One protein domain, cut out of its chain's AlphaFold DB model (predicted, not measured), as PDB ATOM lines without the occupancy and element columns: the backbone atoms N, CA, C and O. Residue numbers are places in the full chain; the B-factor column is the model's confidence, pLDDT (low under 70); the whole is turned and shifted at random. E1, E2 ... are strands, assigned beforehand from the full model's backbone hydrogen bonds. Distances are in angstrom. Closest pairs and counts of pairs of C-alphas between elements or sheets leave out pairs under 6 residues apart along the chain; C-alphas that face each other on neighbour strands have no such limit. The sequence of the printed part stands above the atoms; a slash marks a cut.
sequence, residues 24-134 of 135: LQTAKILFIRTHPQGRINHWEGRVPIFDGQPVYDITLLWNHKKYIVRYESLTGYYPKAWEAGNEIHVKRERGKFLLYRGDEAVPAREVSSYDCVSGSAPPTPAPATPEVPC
ATOM      1  N   LEU A  24      10.298 -30.301  15.529       73.44
ATOM      2  CA  LEU A  24       9.924 -30.000  14.153       73.44
ATOM      3  C   LEU A  24      10.788 -28.836  13.648       73.44
ATOM      4  O   LEU A  24      10.761 -27.749  14.221       73.44
ATOM      5  N   GLN A  25      11.590 -29.085  12.614       89.12
ATOM      6  CA  GLN A  25      12.437 -28.054  12.023       89.12
ATOM      7  C   GLN A  25      11.737 -27.481  10.804       89.12
ATOM      8  O   GLN A  25      10.984 -28.178  10.133       89.12
ATOM      9  N   THR A  26      12.015 -26.227  10.484       92.50
ATOM     10  CA  THR A  26      11.416 -25.569   9.325       92.50
ATOM     11  C   THR A  26      12.384 -25.590   8.147       92.50
ATOM     12  O   THR A  26      13.580 -25.332   8.301       92.50
ATOM     13  N   ALA A  27      11.876 -25.905   6.960       94.81
ATOM     14  CA  ALA A  27      12.589 -25.807   5.695       94.81
ATOM     15  C   ALA A  27      11.818 -24.907   4.730       94.81
ATOM     16  O   ALA A  27      10.591 -24.954   4.677       94.81
ATOM     17  N   LYS A  28      12.537 -24.120   3.930       96.25
ATOM     18  CA  LYS A  28      11.929 -23.290   2.888       96.25
ATOM     19  C   LYS A  28      11.844 -24.064   1.581       96.25
ATOM     20  O   LYS A  28      12.849 -24.606   1.123       96.25
ATOM     21  N   ILE A  29      10.683 -24.068   0.946       95.69
ATOM     22  CA  ILE A  29      10.513 -24.605  -0.400       95.69
ATOM     23  C   ILE A  29      11.069 -23.587  -1.392       95.69
ATOM     24  O   ILE A  29      10.640 -22.436  -1.438       95.69
ATOM     25  N   LEU A  30      12.041 -24.003  -2.193       95.44
ATOM     26  CA  LEU A  30      12.646 -23.167  -3.227       95.44
ATOM     27  C   LEU A  30      12.000 -23.389  -4.591       95.44
ATOM     28  O   LEU A  30      11.780 -22.437  -5.330       95.44
ATOM     29  N   PHE A  31      11.742 -24.650  -4.928       92.75
ATOM     30  CA  PHE A  31      11.238 -25.056  -6.233       92.75
ATOM     31  C   PHE A  31      10.525 -26.401  -6.116       92.75
ATOM     32  O   PHE A  31      10.887 -27.217  -5.266       92.75
ATOM     33  N   ILE A  32       9.534 -26.633  -6.972       90.81
ATOM     34  CA  ILE A  32       8.780 -27.884  -7.046       90.81
ATOM     35  C   ILE A  32       8.736 -28.301  -8.513       90.81
ATOM     36  O   ILE A  32       8.300 -27.521  -9.357       90.81
ATOM     37  N   ARG A  33       9.156 -29.532  -8.794       90.19
ATOM     38  CA  ARG A  33       8.979 -30.190 -10.089       90.19
ATOM     39  C   ARG A  33       7.896 -31.250  -9.967       90.19
ATOM     40  O   ARG A  33       7.921 -32.064  -9.043       90.19
ATOM     41  N   THR A  34       6.950 -31.236 -10.897       89.38
ATOM     42  CA  THR A  34       5.801 -32.147 -10.907       89.38
ATOM     43  C   THR A  34       5.960 -33.202 -11.991       89.38
ATOM     44  O   THR A  34       6.163 -32.857 -13.151       89.38
ATOM     45  N   HIS A  35       5.768 -34.469 -11.638       89.50
ATOM     46  CA  HIS A  35       5.778 -35.601 -12.565       89.50
ATOM     47  C   HIS A  35       4.385 -36.240 -12.581       89.50
ATOM     48  O   HIS A  35       4.138 -37.195 -11.841       89.50
ATOM     49  N   PRO A  36       3.436 -35.707 -13.373       87.94
ATOM     50  CA  PRO A  36       2.032 -36.121 -13.312       87.94
ATOM     51  C   PRO A  36       1.806 -37.550 -13.815       87.94
ATOM     52  O   PRO A  36       0.882 -38.217 -13.366       87.94
ATOM     53  N   GLN A  37       2.656 -38.023 -14.731       87.94
ATOM     54  CA  GLN A  37       2.620 -39.401 -15.227       87.94
ATOM     55  C   GLN A  37       3.209 -40.392 -14.214       87.94
ATOM     56  O   GLN A  37       2.933 -41.583 -14.310       87.94
ATOM     57  N   GLY A  38       3.974 -39.899 -13.239       88.06
ATOM     58  CA  GLY A  38       4.639 -40.699 -12.226       88.06
ATOM     59  C   GLY A  38       6.020 -41.184 -12.634       88.06
ATOM     60  O   GLY A  38       6.776 -40.469 -13.297       88.06
ATOM     61  N   ARG A  39       6.376 -42.384 -12.179       87.69
ATOM     62  CA  ARG A  39       7.697 -42.980 -12.406       87.69
ATOM     63  C   ARG A  39       7.660 -43.847 -13.646       87.69
ATOM     64  O   ARG A  39       6.632 -44.420 -13.993       87.69
ATOM     65  N   ILE A  40       8.807 -43.986 -14.290       86.12
ATOM     66  CA  ILE A  40       8.994 -44.965 -15.350       86.12
ATOM     67  C   ILE A  40       8.985 -46.345 -14.694       86.12
ATOM     68  O   ILE A  40       9.878 -46.685 -13.916       86.12
ATOM     69  N   ASN A  41       7.948 -47.121 -14.993       85.69
ATOM     70  CA  ASN A  41       7.802 -48.498 -14.543       85.69
ATOM     71  C   ASN A  41       8.679 -49.426 -15.399       85.69
ATOM     72  O   ASN A  41       9.428 -50.245 -14.874       85.69
ATOM     73  N   HIS A  42       8.607 -49.271 -16.724       84.81
ATOM     74  CA  HIS A  42       9.453 -49.981 -17.685       84.81
ATOM     75  C   HIS A  42       9.507 -49.239 -19.032       84.81
ATOM     76  O   HIS A  42       8.836 -48.228 -19.222       84.81
ATOM     77  N   TRP A  43      10.312 -49.743 -19.968       84.38
ATOM     78  CA  TRP A  43      10.446 -49.203 -21.322       84.38
ATOM     79  C   TRP A  43       9.918 -50.200 -22.358       84.38
ATOM     80  O   TRP A  43      10.335 -51.358 -22.368       84.38
ATOM     81  N   GLU A  44       9.067 -49.741 -23.273       84.31
ATOM     82  CA  GLU A  44       8.685 -50.462 -24.489       84.31
ATOM     83  C   GLU A  44       9.514 -49.928 -25.662       84.31
ATOM     84  O   GLU A  44       9.201 -48.919 -26.302       84.31
ATOM     85  N   GLY A  45      10.659 -50.565 -25.912       82.94
ATOM     86  CA  GLY A  45      11.641 -50.059 -26.870       82.94
ATOM     87  C   GLY A  45      12.222 -48.714 -26.416       82.94
ATOM     88  O   GLY A  45      13.075 -48.676 -25.536       82.94
ATOM     89  N   ARG A  46      11.779 -47.612 -27.037       80.94
ATOM     90  CA  ARG A  46      12.169 -46.229 -26.676       80.94
ATOM     91  C   ARG A  46      11.047 -45.435 -26.008       80.94
ATOM     92  O   ARG A  46      11.210 -44.243 -25.774       80.94
ATOM     93  N   VAL A  47       9.912 -46.072 -25.739       82.50
ATOM     94  CA  VAL A  47       8.748 -45.425 -25.135       82.50
ATOM     95  C   VAL A  47       8.742 -45.741 -23.638       82.50
ATOM     96  O   VAL A  47       8.681 -46.920 -23.282       82.50
ATOM     97  N   PRO A  48       8.833 -44.739 -22.746       86.31
ATOM     98  CA  PRO A  48       8.689 -44.974 -21.318       86.31
ATOM     99  C   PRO A  48       7.223 -45.276 -20.983       86.31
ATOM    100  O   PRO A  48       6.320 -44.542 -21.385       86.31
ATOM    101  N   ILE A  49       6.995 -46.346 -20.223       88.19
ATOM    102  CA  ILE A  49       5.690 -46.706 -19.668       88.19
ATOM    103  C   ILE A  49       5.681 -46.324 -18.193       88.19
ATOM    104  O   ILE A  49       6.510 -46.795 -17.408       88.19
ATOM    105  N   PHE A  50       4.742 -45.461 -17.819       89.31
ATOM    106  CA  PHE A  50       4.670 -44.891 -16.479       89.31
ATOM    107  C   PHE A  50       3.749 -45.679 -15.544       89.31
ATOM    108  O   PHE A  50       2.821 -46.349 -15.993       89.31
ATOM    109  N   ASP A  51       3.993 -45.583 -14.236       88.94
ATOM    110  CA  ASP A  51       3.157 -46.197 -13.196       88.94
ATOM    111  C   ASP A  51       1.832 -45.454 -12.933       88.94
ATOM    112  O   ASP A  51       0.948 -45.992 -12.265       88.94
ATOM    113  N   GLY A  52       1.672 -44.238 -13.468       87.62
ATOM    114  CA  GLY A  52       0.469 -43.424 -13.305       87.62
ATOM    115  C   GLY A  52       0.312 -42.815 -11.910       87.62
ATOM    116  O   GLY A  52      -0.767 -42.313 -11.598       87.62
ATOM    117  N   GLN A  53       1.347 -42.861 -11.062       89.06
ATOM    118  CA  GLN A  53       1.305 -42.343  -9.693       89.06
ATOM    119  C   GLN A  53       2.051 -41.009  -9.595       89.06
ATOM    120  O   GLN A  53       3.276 -41.004  -9.682       89.06
ATOM    121  N   PRO A  54       1.369 -39.868  -9.381       89.75
ATOM    122  CA  PRO A  54       2.025 -38.566  -9.381       89.75
ATOM    123  C   PRO A  54       3.146 -38.445  -8.348       89.75
ATOM    124  O   PRO A  54       2.989 -38.778  -7.166       89.75
ATOM    125  N   VAL A  55       4.269 -37.891  -8.800       90.75
ATOM    126  CA  VAL A  55       5.462 -37.668  -7.983       90.75
ATOM    127  C   VAL A  55       5.841 -36.191  -7.991       90.75
ATOM    128  O   VAL A  55       5.750 -35.515  -9.014       90.75
ATOM    129  N   TYR A  56       6.299 -35.692  -6.845       91.25
ATOM    130  CA  TYR A  56       6.698 -34.304  -6.650       91.25
ATOM    131  C   TYR A  56       8.134 -34.242  -6.128       91.25
ATOM    132  O   TYR A  56       8.408 -34.708  -5.022       91.25
ATOM    133  N   ASP A  57       9.037 -33.642  -6.900       92.31
ATOM    134  CA  ASP A  57      10.406 -33.366  -6.466       92.31
ATOM    135  C   ASP A  57      10.475 -31.945  -5.901       92.31
ATOM    136  O   ASP A  57      10.329 -30.953  -6.617       92.31
ATOM    137  N   ILE A  58      10.682 -31.842  -4.594       93.31
ATOM    138  CA  ILE A  58      10.628 -30.596  -3.835       93.31
ATOM    139  C   ILE A  58      12.053 -30.211  -3.444       93.31
ATOM    140  O   ILE A  58      12.729 -30.925  -2.704       93.31
ATOM    141  N   THR A  59      12.520 -29.062  -3.928       94.94
ATOM    142  CA  THR A  59      13.804 -28.495  -3.513       94.94
ATOM    143  C   THR A  59      13.618 -27.707  -2.224       94.94
ATOM    144  O   THR A  59      12.986 -26.652  -2.217       94.94
ATOM    145  N   LEU A  60      14.202 -28.203  -1.139       95.25
ATOM    146  CA  LEU A  60      14.164 -27.612   0.191       95.25
ATOM    147  C   LEU A  60      15.482 -26.912   0.514       95.25
ATOM    148  O   LEU A  60      16.556 -27.469   0.297       95.25
ATOM    149  N   LEU A  61      15.405 -25.720   1.097       95.88
ATOM    150  CA  LEU A  61      16.499 -25.096   1.830       95.88
ATOM    151  C   LEU A  61      16.308 -25.380   3.318       95.88
ATOM    152  O   LEU A  61      15.393 -24.850   3.946       95.88
ATOM    153  N   TRP A  62      17.185 -26.204   3.877       93.44
ATOM    154  CA  TRP A  62      17.156 -26.597   5.281       93.44
ATOM    155  C   TRP A  62      18.576 -26.584   5.839       93.44
ATOM    156  O   TRP A  62      19.495 -27.113   5.215       93.44
ATOM    157  N   ASN A  63      18.788 -25.941   6.990       90.44
ATOM    158  CA  ASN A  63      20.118 -25.785   7.596       90.44
ATOM    159  C   ASN A  63      21.178 -25.240   6.614       90.44
ATOM    160  O   ASN A  63      22.300 -25.741   6.552       90.44
ATOM    161  N   HIS A  64      20.804 -24.225   5.823       90.44
ATOM    162  CA  HIS A  64      21.637 -23.598   4.781       90.44
ATOM    163  C   HIS A  64      22.099 -24.544   3.658       90.44
ATOM    164  O   HIS A  64      22.969 -24.188   2.863       90.44
ATOM    165  N   LYS A  65      21.514 -25.739   3.560       93.31
ATOM    166  CA  LYS A  65      21.793 -26.722   2.513       93.31
ATOM    167  C   LYS A  65      20.555 -26.954   1.663       93.31
ATOM    168  O   LYS A  65      19.429 -26.894   2.154       93.31
ATOM    169  N   LYS A  66      20.784 -27.206   0.375       94.00
ATOM    170  CA  LYS A  66      19.728 -27.591  -0.558       94.00
ATOM    171  C   LYS A  66      19.578 -29.106  -0.552       94.00
ATOM    172  O   LYS A  66      20.574 -29.815  -0.664       94.00
ATOM    173  N   TYR A  67      18.343 -29.565  -0.458       92.69
ATOM    174  CA  TYR A  67      17.956 -30.965  -0.577       92.69
ATOM    175  C   TYR A  67      16.885 -31.075  -1.650       92.69
ATOM    176  O   TYR A  67      16.035 -30.194  -1.742       92.69
ATOM    177  N   ILE A  68      16.904 -32.144  -2.436       92.06
ATOM    178  CA  ILE A  68      15.781 -32.494  -3.303       92.06
ATOM    179  C   ILE A  68      15.118 -33.702  -2.660       92.06
ATOM    180  O   ILE A  68      15.771 -34.714  -2.403       92.06
ATOM    181  N   VAL A  69      13.837 -33.574  -2.335       92.75
ATOM    182  CA  VAL A  69      13.059 -34.654  -1.731       92.75
ATOM    183  C   VAL A  69      11.899 -35.025  -2.636       92.75
ATOM    184  O   VAL A  69      11.187 -34.161  -3.135       92.75
ATOM    185  N   ARG A  70      11.715 -36.321  -2.838       91.81
ATOM    186  CA  ARG A  70      10.660 -36.902  -3.651       91.81
ATOM    187  C   ARG A  70       9.501 -37.324  -2.764       91.81
ATOM    188  O   ARG A  70       9.658 -38.215  -1.925       91.81
ATOM    189  N   TYR A  71       8.361 -36.675  -2.954       91.12
ATOM    190  CA  TYR A  71       7.081 -37.047  -2.367       91.12
ATOM    191  C   TYR A  71       6.255 -37.821  -3.400       91.12
ATOM    192  O   TYR A  71       5.983 -37.318  -4.489       91.12
ATOM    193  N   GLU A  72       5.868 -39.047  -3.055       89.00
ATOM    194  CA  GLU A  72       5.021 -39.907  -3.887       89.00
ATOM    195  C   GLU A  72       3.578 -39.815  -3.372       89.00
ATOM    196  O   GLU A  72       3.306 -40.123  -2.207       89.00
ATOM    197  N   SER A  73       2.650 -39.353  -4.214       84.94
ATOM    198  CA  SER A  73       1.253 -39.165  -3.819       84.94
ATOM    199  C   SER A  73       0.373 -40.275  -4.378       84.94
ATOM    200  O   SER A  73       0.022 -40.275  -5.554       84.94
ATOM    201  N   LEU A  74      -0.057 -41.191  -3.505       79.56
ATOM    202  CA  LEU A  74      -0.957 -42.292  -3.879       79.56
ATOM    203  C   LEU A  74      -2.323 -41.810  -4.391       79.56
ATOM    204  O   LEU A  74      -2.988 -42.513  -5.142       79.56
ATOM    205  N   THR A  75      -2.758 -40.623  -3.968       80.25
ATOM    206  CA  THR A  75      -4.055 -40.040  -4.342       80.25
ATOM    207  C   THR A  75      -3.922 -38.922  -5.374       80.25
ATOM    208  O   THR A  75      -4.920 -38.303  -5.737       80.25
ATOM    209  N   GLY A  76      -2.696 -38.599  -5.798       75.75
ATOM    210  CA  GLY A  76      -2.389 -37.406  -6.586       75.75
ATOM    211  C   GLY A  76      -2.534 -36.087  -5.818       75.75
ATOM    212  O   GLY A  76      -2.206 -35.033  -6.358       75.75
ATOM    213  N   TYR A  77      -2.976 -36.117  -4.557       80.19
ATOM    214  CA  TYR A  77      -3.126 -34.926  -3.733       80.19
ATOM    215  C   TYR A  77      -1.783 -34.221  -3.515       80.19
ATOM    216  O   TYR A  77      -0.797 -34.851  -3.117       80.19
ATOM    217  N   TYR A  78      -1.791 -32.902  -3.692       82.44
ATOM    218  CA  TYR A  78      -0.681 -32.010  -3.392       82.44
ATOM    219  C   TYR A  78      -1.132 -30.926  -2.399       82.44
ATOM    220  O   TYR A  78      -2.131 -30.247  -2.663       82.44
ATOM    221  N   PRO A  79      -0.466 -30.753  -1.243       82.50
ATOM    222  CA  PRO A  79      -0.914 -29.787  -0.243       82.50
ATOM    223  C   PRO A  79      -0.694 -28.351  -0.730       82.50
ATOM    224  O   PRO A  79       0.431 -27.983  -1.038       82.50
ATOM    225  N   LYS A  80      -1.729 -27.499  -0.701       82.06
ATOM    226  CA  LYS A  80      -1.602 -26.068  -1.067       82.06
ATOM    227  C   LYS A  80      -0.559 -25.304  -0.244       82.06
ATOM    228  O   LYS A  80      -0.012 -24.315  -0.697       82.06
ATOM    229  N   ALA A  81      -0.289 -25.744   0.985       83.25
ATOM    230  CA  ALA A  81       0.745 -25.131   1.817       83.25
ATOM    231  C   ALA A  81       2.156 -25.332   1.238       83.25
ATOM    232  O   ALA A  81       3.073 -24.580   1.562       83.25
ATOM    233  N   TRP A  82       2.339 -26.342   0.390       89.12
ATOM    234  CA  TRP A  82       3.617 -26.669  -0.208       89.12
ATOM    235  C   TRP A  82       3.765 -25.922  -1.530       89.12
ATOM    236  O   TRP A  82       3.638 -26.493  -2.595       89.12
ATOM    237  N   GLU A  83       4.010 -24.621  -1.479       91.50
ATOM    238  CA  GLU A  83       4.285 -23.820  -2.675       91.50
ATOM    239  C   GLU A  83       5.693 -23.235  -2.591       91.50
ATOM    240  O   GLU A  83       6.256 -23.067  -1.506       91.50
ATOM    241  N   ALA A  84       6.297 -22.942  -3.743       93.56
ATOM    242  CA  ALA A  84       7.608 -22.313  -3.775       93.56
ATOM    243  C   ALA A  84       7.562 -20.962  -3.045       93.56
ATOM    244  O   ALA A  84       6.676 -20.144  -3.274       93.56
ATOM    245  N   GLY A  85       8.527 -20.732  -2.159       93.25
ATOM    246  CA  GLY A  85       8.566 -19.576  -1.269       93.25
ATOM    247  C   GLY A  85       8.040 -19.858   0.138       93.25
ATOM    248  O   GLY A  85       8.516 -19.200   1.066       93.25
ATOM    249  N   ASN A  86       7.160 -20.849   0.314       94.19
ATOM    250  CA  ASN A  86       6.601 -21.193   1.620       94.19
ATOM    251  C   ASN A  86       7.592 -21.965   2.490       94.19
ATOM    252  O   ASN A  86       8.546 -22.590   2.020       94.19
ATOM    253  N   GLU A  87       7.320 -21.937   3.786       94.12
ATOM    254  CA  GLU A  87       8.011 -22.731   4.786       94.12
ATOM    255  C   GLU A  87       7.168 -23.942   5.177       94.12
ATOM    256  O   GLU A  87       5.947 -23.856   5.305       94.12
ATOM    257  N   ILE A  88       7.831 -25.080   5.366       93.62
ATOM    258  CA  ILE A  88       7.204 -26.321   5.808       93.62
ATOM    259  C   ILE A  88       7.978 -26.921   6.965       93.62
ATOM    260  O   ILE A  88       9.206 -26.821   7.038       93.62
ATOM    261  N   HIS A  89       7.262 -27.597   7.852       93.94
ATOM    262  CA  HIS A  89       7.914 -28.400   8.867       93.94
ATOM    263  C   HIS A  89       8.429 -29.704   8.258       93.94
ATOM    264  O   HIS A  89       7.747 -30.374   7.477       93.94
ATOM    265  N   VAL A  90       9.650 -30.057   8.635       93.19
ATOM    266  CA  VAL A  90      10.355 -31.254   8.207       93.19
ATOM    267  C   VAL A  90      11.024 -31.925   9.396       93.19
ATOM    268  O   VAL A  90      11.478 -31.283  10.346       93.19
ATOM    269  N   LYS A  91      11.137 -33.246   9.315       92.44
ATOM    270  CA  LYS A  91      11.963 -34.050  10.214       92.44
ATOM    271  C   LYS A  91      12.804 -34.999   9.380       92.44
ATOM    272  O   LYS A  91      12.309 -35.583   8.421       92.44
ATOM    273  N   ARG A  92      14.078 -35.167   9.731       88.88
ATOM    274  CA  ARG A  92      14.947 -36.155   9.086       88.88
ATOM    275  C   ARG A  92      15.178 -37.315  10.036       88.88
ATOM    276  O   ARG A  92      15.754 -37.133  11.103       88.88
ATOM    277  N   GLU A  93      14.765 -38.507   9.629       85.12
ATOM    278  CA  GLU A  93      14.925 -39.732  10.409       85.12
ATOM    279  C   GLU A  93      15.518 -40.835   9.538       85.12
ATOM    280  O   GLU A  93      14.998 -41.135   8.466       85.12
ATOM    281  N   ARG A  94      16.608 -41.465   9.997       80.44
ATOM    282  CA  ARG A  94      17.215 -42.651   9.352       80.44
ATOM    283  C   ARG A  94      17.422 -42.505   7.829       80.44
ATOM    284  O   ARG A  94      17.187 -43.443   7.074       80.44
ATOM    285  N   GLY A  95      17.839 -41.321   7.372       74.69
ATOM    286  CA  GLY A  95      18.087 -41.039   5.950       74.69
ATOM    287  C   GLY A  95      16.837 -40.750   5.108       74.69
ATOM    288  O   GLY A  95      16.945 -40.626   3.892       74.69
ATOM    289  N   LYS A  96      15.662 -40.619   5.728       85.44
ATOM    290  CA  LYS A  96      14.413 -40.203   5.080       85.44
ATOM    291  C   LYS A  96      13.974 -38.843   5.598       85.44
ATOM    292  O   LYS A  96      14.286 -38.472   6.732       85.44
ATOM    293  N   PHE A  97      13.239 -38.120   4.767       91.81
ATOM    294  CA  PHE A  97      12.542 -36.913   5.176       91.81
ATOM    295  C   PHE A  97      11.091 -37.260   5.505       91.81
ATOM    296  O   PHE A  97      10.460 -38.074   4.835       91.81
ATOM    297  N   LEU A  98      10.568 -36.643   6.551       93.06
ATOM    298  CA  LEU A  98       9.148 -36.556   6.836       93.06
ATOM    299  C   LEU A  98       8.760 -35.104   6.605       93.06
ATOM    300  O   LEU A  98       9.334 -34.206   7.225       93.06
ATOM    301  N   LEU A  99       7.835 -34.883   5.682       92.69
ATOM    302  CA  LEU A  99       7.275 -33.573   5.388       92.69
ATOM    303  C   LEU A  99       5.934 -33.477   6.101       92.69
ATOM    304  O   LEU A  99       5.159 -34.429   6.073       92.69
ATOM    305  N   TYR A 100       5.649 -32.351   6.738       91.00
ATOM    306  CA  TYR A 100       4.413 -32.208   7.497       91.00
ATOM    307  C   TYR A 100       3.354 -31.444   6.699       91.00
ATOM    308  O   TYR A 100       3.618 -30.404   6.085       91.00
ATOM    309  N   ARG A 101       2.132 -31.975   6.731       87.00
ATOM    310  CA  ARG A 101       0.902 -31.371   6.218       87.00
ATOM    311  C   ARG A 101      -0.067 -31.224   7.389       87.00
ATOM    312  O   ARG A 101      -0.784 -32.164   7.721       87.00
ATOM    313  N   GLY A 102      -0.080 -30.049   8.016       84.88
ATOM    314  CA  GLY A 102      -0.731 -29.902   9.319       84.88
ATOM    315  C   GLY A 102      -0.070 -30.847  10.324       84.88
ATOM    316  O   GLY A 102       1.151 -30.810  10.472       84.88
ATOM    317  N   ASP A 103      -0.858 -31.734  10.926       85.75
ATOM    318  CA  ASP A 103      -0.379 -32.724  11.901       85.75
ATOM    319  C   ASP A 103       0.067 -34.051  11.262       85.75
ATOM    320  O   ASP A 103       0.598 -34.936  11.935       85.75
ATOM    321  N   GLU A 104      -0.131 -34.215   9.952       88.06
ATOM    322  CA  GLU A 104       0.220 -35.441   9.244       88.06
ATOM    323  C   GLU A 104       1.667 -35.404   8.750       88.06
ATOM    324  O   GLU A 104       2.056 -34.514   7.991       88.06
ATOM    325  N   ALA A 105       2.455 -36.405   9.139       89.62
ATOM    326  CA  ALA A 105       3.800 -36.622   8.626       89.62
ATOM    327  C   ALA A 105       3.750 -37.546   7.404       89.62
ATOM    328  O   ALA A 105       3.401 -38.721   7.525       89.62
ATOM    329  N   VAL A 106       4.144 -37.039   6.238       90.81
ATOM    330  CA  VAL A 106       4.216 -37.832   5.010       90.81
ATOM    331  C   VAL A 106       5.668 -38.138   4.633       90.81
ATOM    332  O   VAL A 106       6.540 -37.267   4.731       90.81
ATOM    333  N   PRO A 107       5.969 -39.379   4.219       91.38
ATOM    334  CA  PRO A 107       7.326 -39.771   3.881       91.38
ATOM    335  C   PRO A 107       7.768 -39.157   2.550       91.38
ATOM    336  O   PRO A 107       7.039 -39.178   1.562       91.38
ATOM    337  N   ALA A 108       9.006 -38.674   2.521       91.19
ATOM    338  CA  ALA A 108       9.697 -38.245   1.318       91.19
ATOM    339  C   ALA A 108      11.124 -38.804   1.297       91.19
ATOM    340  O   ALA A 108      11.818 -38.897   2.319       91.19
ATOM    341  N   ARG A 109      11.579 -39.202   0.112       89.81
ATOM    342  CA  ARG A 109      12.925 -39.743  -0.088       89.81
ATOM    343  C   ARG A 109      13.853 -38.643  -0.587       89.81
ATOM    344  O   ARG A 109      13.501 -37.934  -1.514       89.81
ATOM    345  N   GLU A 110      15.046 -38.525  -0.016       89.81
ATOM    346  CA  GLU A 110      16.096 -37.678  -0.596       89.81
ATOM    347  C   GLU A 110      16.535 -38.265  -1.946       89.81
ATOM    348  O   GLU A 110      16.847 -39.457  -2.031       89.81
ATOM    349  N   VAL A 111      16.521 -37.439  -2.989       87.06
ATOM    350  CA  VAL A 111      16.927 -37.805  -4.349       87.06
ATOM    351  C   VAL A 111      18.038 -36.882  -4.828       87.06
ATOM    352  O   VAL A 111      18.154 -35.729  -4.407       87.06
ATOM    353  N   SER A 112      18.881 -37.406  -5.706       78.62
ATOM    354  CA  SER A 112      19.897 -36.635  -6.404       78.62
ATOM    355  C   SER A 112      19.287 -35.930  -7.615       78.62
ATOM    356  O   SER A 112      18.357 -36.436  -8.239       78.62
ATOM    357  N   SER A 113      19.857 -34.796  -8.027       67.56
ATOM    358  CA  SER A 113      19.499 -34.153  -9.301       67.56
ATOM    359  C   SER A 113      19.791 -35.035 -10.523       67.56
ATOM    360  O   SER A 113      19.299 -34.749 -11.608       67.56
ATOM    361  N   TYR A 114      20.600 -36.084 -10.344       62.81
ATOM    362  CA  TYR A 114      20.920 -37.083 -11.362       62.81
ATOM    363  C   TYR A 114      19.966 -38.292 -11.348       62.81
ATOM    364  O   TYR A 114      20.096 -39.157 -12.205       62.81
ATOM    365  N   ASP A 115      18.995 -38.355 -10.424       65.62
ATOM    366  CA  ASP A 115      18.000 -39.441 -10.340       65.62
ATOM    367  C   ASP A 115      16.811 -39.197 -11.300       65.62
ATOM    368  O   ASP A 115      15.638 -39.380 -10.939       65.62
ATOM    369  N   CYS A 116      17.114 -38.730 -12.516       71.19
ATOM    370  CA  CYS A 116      16.167 -38.561 -13.613       71.19
ATOM    371  C   CYS A 116      16.740 -39.110 -14.926       71.19
ATOM    372  O   CYS A 116      17.955 -39.164 -15.113       71.19
ATOM    373  N   VAL A 117      15.858 -39.488 -15.852       69.75
ATOM    374  CA  VAL A 117      16.228 -40.012 -17.172       69.75
ATOM    375  C   VAL A 117      15.809 -39.052 -18.254       69.75
ATOM    376  O   VAL A 117      14.675 -38.575 -18.279       69.75
ATOM    377  N   SER A 118      16.699 -38.818 -19.211       68.81
ATOM    378  CA  SER A 118      16.329 -38.106 -20.426       68.81
ATOM    379  C   SER A 118      15.301 -38.925 -21.214       68.81
ATOM    380  O   SER A 118      15.584 -40.047 -21.627       68.81
ATOM    381  N   GLY A 119      14.108 -38.370 -21.452       62.31
ATOM    382  CA  GLY A 119      12.988 -39.088 -22.083       62.31
ATOM    383  C   GLY A 119      13.260 -39.641 -23.492       62.31
ATOM    384  O   GLY A 119      12.431 -40.363 -24.036       62.31
ATOM    385  N   SER A 120      14.410 -39.327 -24.094       61.97
ATOM    386  CA  SER A 120      14.813 -39.781 -25.425       61.97
ATOM    387  C   SER A 120      15.451 -41.176 -25.481       61.97
ATOM    388  O   SER A 120      15.605 -41.704 -26.586       61.97
ATOM    389  N   ALA A 121      15.854 -41.777 -24.353       60.62
ATOM    390  CA  ALA A 121      16.416 -43.131 -24.339       60.62
ATOM    391  C   ALA A 121      16.437 -43.762 -22.932       60.62
ATOM    392  O   ALA A 121      16.691 -43.050 -21.959       60.62
ATOM    393  N   PRO A 122      16.277 -45.096 -22.817       62.03
ATOM    394  CA  PRO A 122      16.551 -45.797 -21.570       62.03
ATOM    395  C   PRO A 122      18.023 -45.623 -21.148       62.03
ATOM    396  O   PRO A 122      18.916 -45.648 -22.004       62.03
ATOM    397  N   PRO A 123      18.313 -45.480 -19.844       62.44
ATOM    398  CA  PRO A 123      19.681 -45.451 -19.346       62.44
ATOM    399  C   PRO A 123      20.324 -46.831 -19.529       62.44
ATOM    400  O   PRO A 123      19.681 -47.870 -19.373       62.44
ATOM    401  N   THR A 124      21.612 -46.855 -19.875       64.50
ATOM    402  CA  THR A 124      22.381 -48.104 -19.981       64.50
ATOM    403  C   THR A 124      23.349 -48.200 -18.798       64.50
ATOM    404  O   THR A 124      24.237 -47.349 -18.720       64.50
ATOM    405  N   PRO A 125      23.249 -49.203 -17.899       60.09
ATOM    406  CA  PRO A 125      22.174 -50.188 -17.711       60.09
ATOM    407  C   PRO A 125      20.992 -49.616 -16.901       60.09
ATOM    408  O   PRO A 125      21.180 -48.688 -16.117       60.09
ATOM    409  N   ALA A 126      19.799 -50.205 -17.061       54.53
ATOM    410  CA  ALA A 126      18.593 -49.832 -16.318       54.53
ATOM    411  C   ALA A 126      18.871 -49.835 -14.803       54.53
ATOM    412  O   ALA A 126      19.254 -50.880 -14.261       54.53
ATOM    413  N   PRO A 127      18.738 -48.701 -14.102       56.72
ATOM    414  CA  PRO A 127      19.026 -48.670 -12.684       56.72
ATOM    415  C   PRO A 127      17.966 -49.440 -11.905       56.72
ATOM    416  O   PRO A 127      16.797 -49.517 -12.271       56.72
ATOM    417  N   ALA A 128      18.388 -49.985 -10.767       55.09
ATOM    418  CA  ALA A 128      17.538 -50.753  -9.861       55.09
ATOM    419  C   ALA A 128      16.441 -49.913  -9.168       55.09
ATOM    420  O   ALA A 128      15.686 -50.432  -8.348       55.09
ATOM    421  N   THR A 129      16.360 -48.612  -9.450       60.06
ATOM    422  CA  THR A 129      15.431 -47.671  -8.819       60.06
ATOM    423  C   THR A 129      14.526 -47.045  -9.869       60.06
ATOM    424  O   THR A 129      15.061 -46.480 -10.815       60.06
ATOM    425  N   PRO A 130      13.189 -47.072  -9.690       63.16
ATOM    426  CA  PRO A 130      12.291 -46.483 -10.671       63.16
ATOM    427  C   PRO A 130      12.519 -44.975 -10.802       63.16
ATOM    428  O   PRO A 130      12.651 -44.259  -9.799       63.16
ATOM    429  N   GLU A 131      12.580 -44.519 -12.043       77.44
ATOM    430  CA  GLU A 131      13.128 -43.221 -12.426       77.44
ATOM    431  C   GLU A 131      12.016 -42.235 -12.779       77.44
ATOM    432  O   GLU A 131      10.880 -42.632 -13.017       77.44
ATOM    433  N   VAL A 132      12.330 -40.944 -12.827       79.38
ATOM    434  CA  VAL A 132      11.417 -39.923 -13.364       79.38
ATOM    435  C   VAL A 132      12.052 -39.267 -14.588       79.38
ATOM    436  O   VAL A 132      13.282 -39.216 -14.663       79.38
ATOM    437  N   PRO A 133      11.271 -38.744 -15.544       75.50
ATOM    438  CA  PRO A 133      11.824 -37.967 -16.644       75.50
ATOM    439  C   PRO A 133      12.576 -36.728 -16.142       75.50
ATOM    440  O   PRO A 133      12.148 -36.060 -15.198       75.50
ATOM    441  N   CYS A 134      13.699 -36.402 -16.775       73.94
ATOM    442  CA  CYS A 134      14.254 -35.058 -16.682       73.94
ATOM    443  C   CYS A 134      13.365 -34.103 -17.496       73.94
ATOM    444  O   CYS A 134      12.928 -34.468 -18.589       73.94
TER     445      CYS A 134
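This is residues 24 to 134 of the 135 residues of an uncharacterized protein of Blastocatellia bacterium (UniProt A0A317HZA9). The model is a small closed barrel of six antiparallel strands, E1, E4, E5, E8, E7 and E6, with a two-strand hairpin, E2 and E3, beyond one end. The hairpin is inserted between E1 and E4, and the last stretch, residues 112 to 134, loops out at that same end without a named element. The printed part has 111 residues with eight named strands, E1 to E8 in order, and no named helix; its class is all strand. It is compact, with a radius of gyration of the C-alphas of 14.6 A, yet elongated in outline, spanning 45 by 28 by 25 A.

E1, residues 25 to 35, begins with C-alpha 25 at (12.437, -28.054, 12.023), is 26.6 A long and bends by 70 degrees at residue 30. E2 is residues 40 to 44, and E3 is residues 47 to 50. E4, residues 55 to 62, is 20.9 A long, and E5, residues 65 to 72, is 22.3 A. E6 is residues 87 to 93, and E7 is residues 96 to 101. E8, residues 104 to 111, is 21.7 A long and ends with C-alpha 111 at (16.927, -37.805, -4.349).

Round the barrel, E1 and E4 are antiparallel at 149 degrees, with N 30 and O 59 2.8 A apart, within hydrogen-bond range. E4 and E5 form a hairpin, with N 58 and O 69 at 2.8 A. E5 and E8 are antiparallel at 114 degrees, with N 70 and O 109 at 2.7 A. E7 and E8 form a hairpin, with N 99 and O 106 at 2.9 A. E6 and E7 form another, with N 98 and O 91 at 2.8 A. E6 and E1 close the ring, with N 27 and O 88 at 2.8 A. Pairing is staggered: E1 pairs with E6 over residues 25 to 28 and with E4 over 28 to 35. E6, E7 and E8 are a meander, each strand the antiparallel neighbour of the one before; with E5, the antiparallel neighbour of E8, they make a Greek key. Outside the barrel's ring of strands, E2 and E3 form a hairpin, with N 49 and O 42 at 2.8 A; E2 is apart from E1 and E4.

The C-alphas farthest apart, those of Leu 24 and Gly 45, are 45.7 A apart. The printed part has no cut. The link from E5 to E6, 14 residues, is long; the other links are tight. Residues 116 to 117 pair, parallel, with residues 132 to 133. Mean pLDDT of the printed part is 84.1, and residues 113 to 115 and 117 to 130 are under 70.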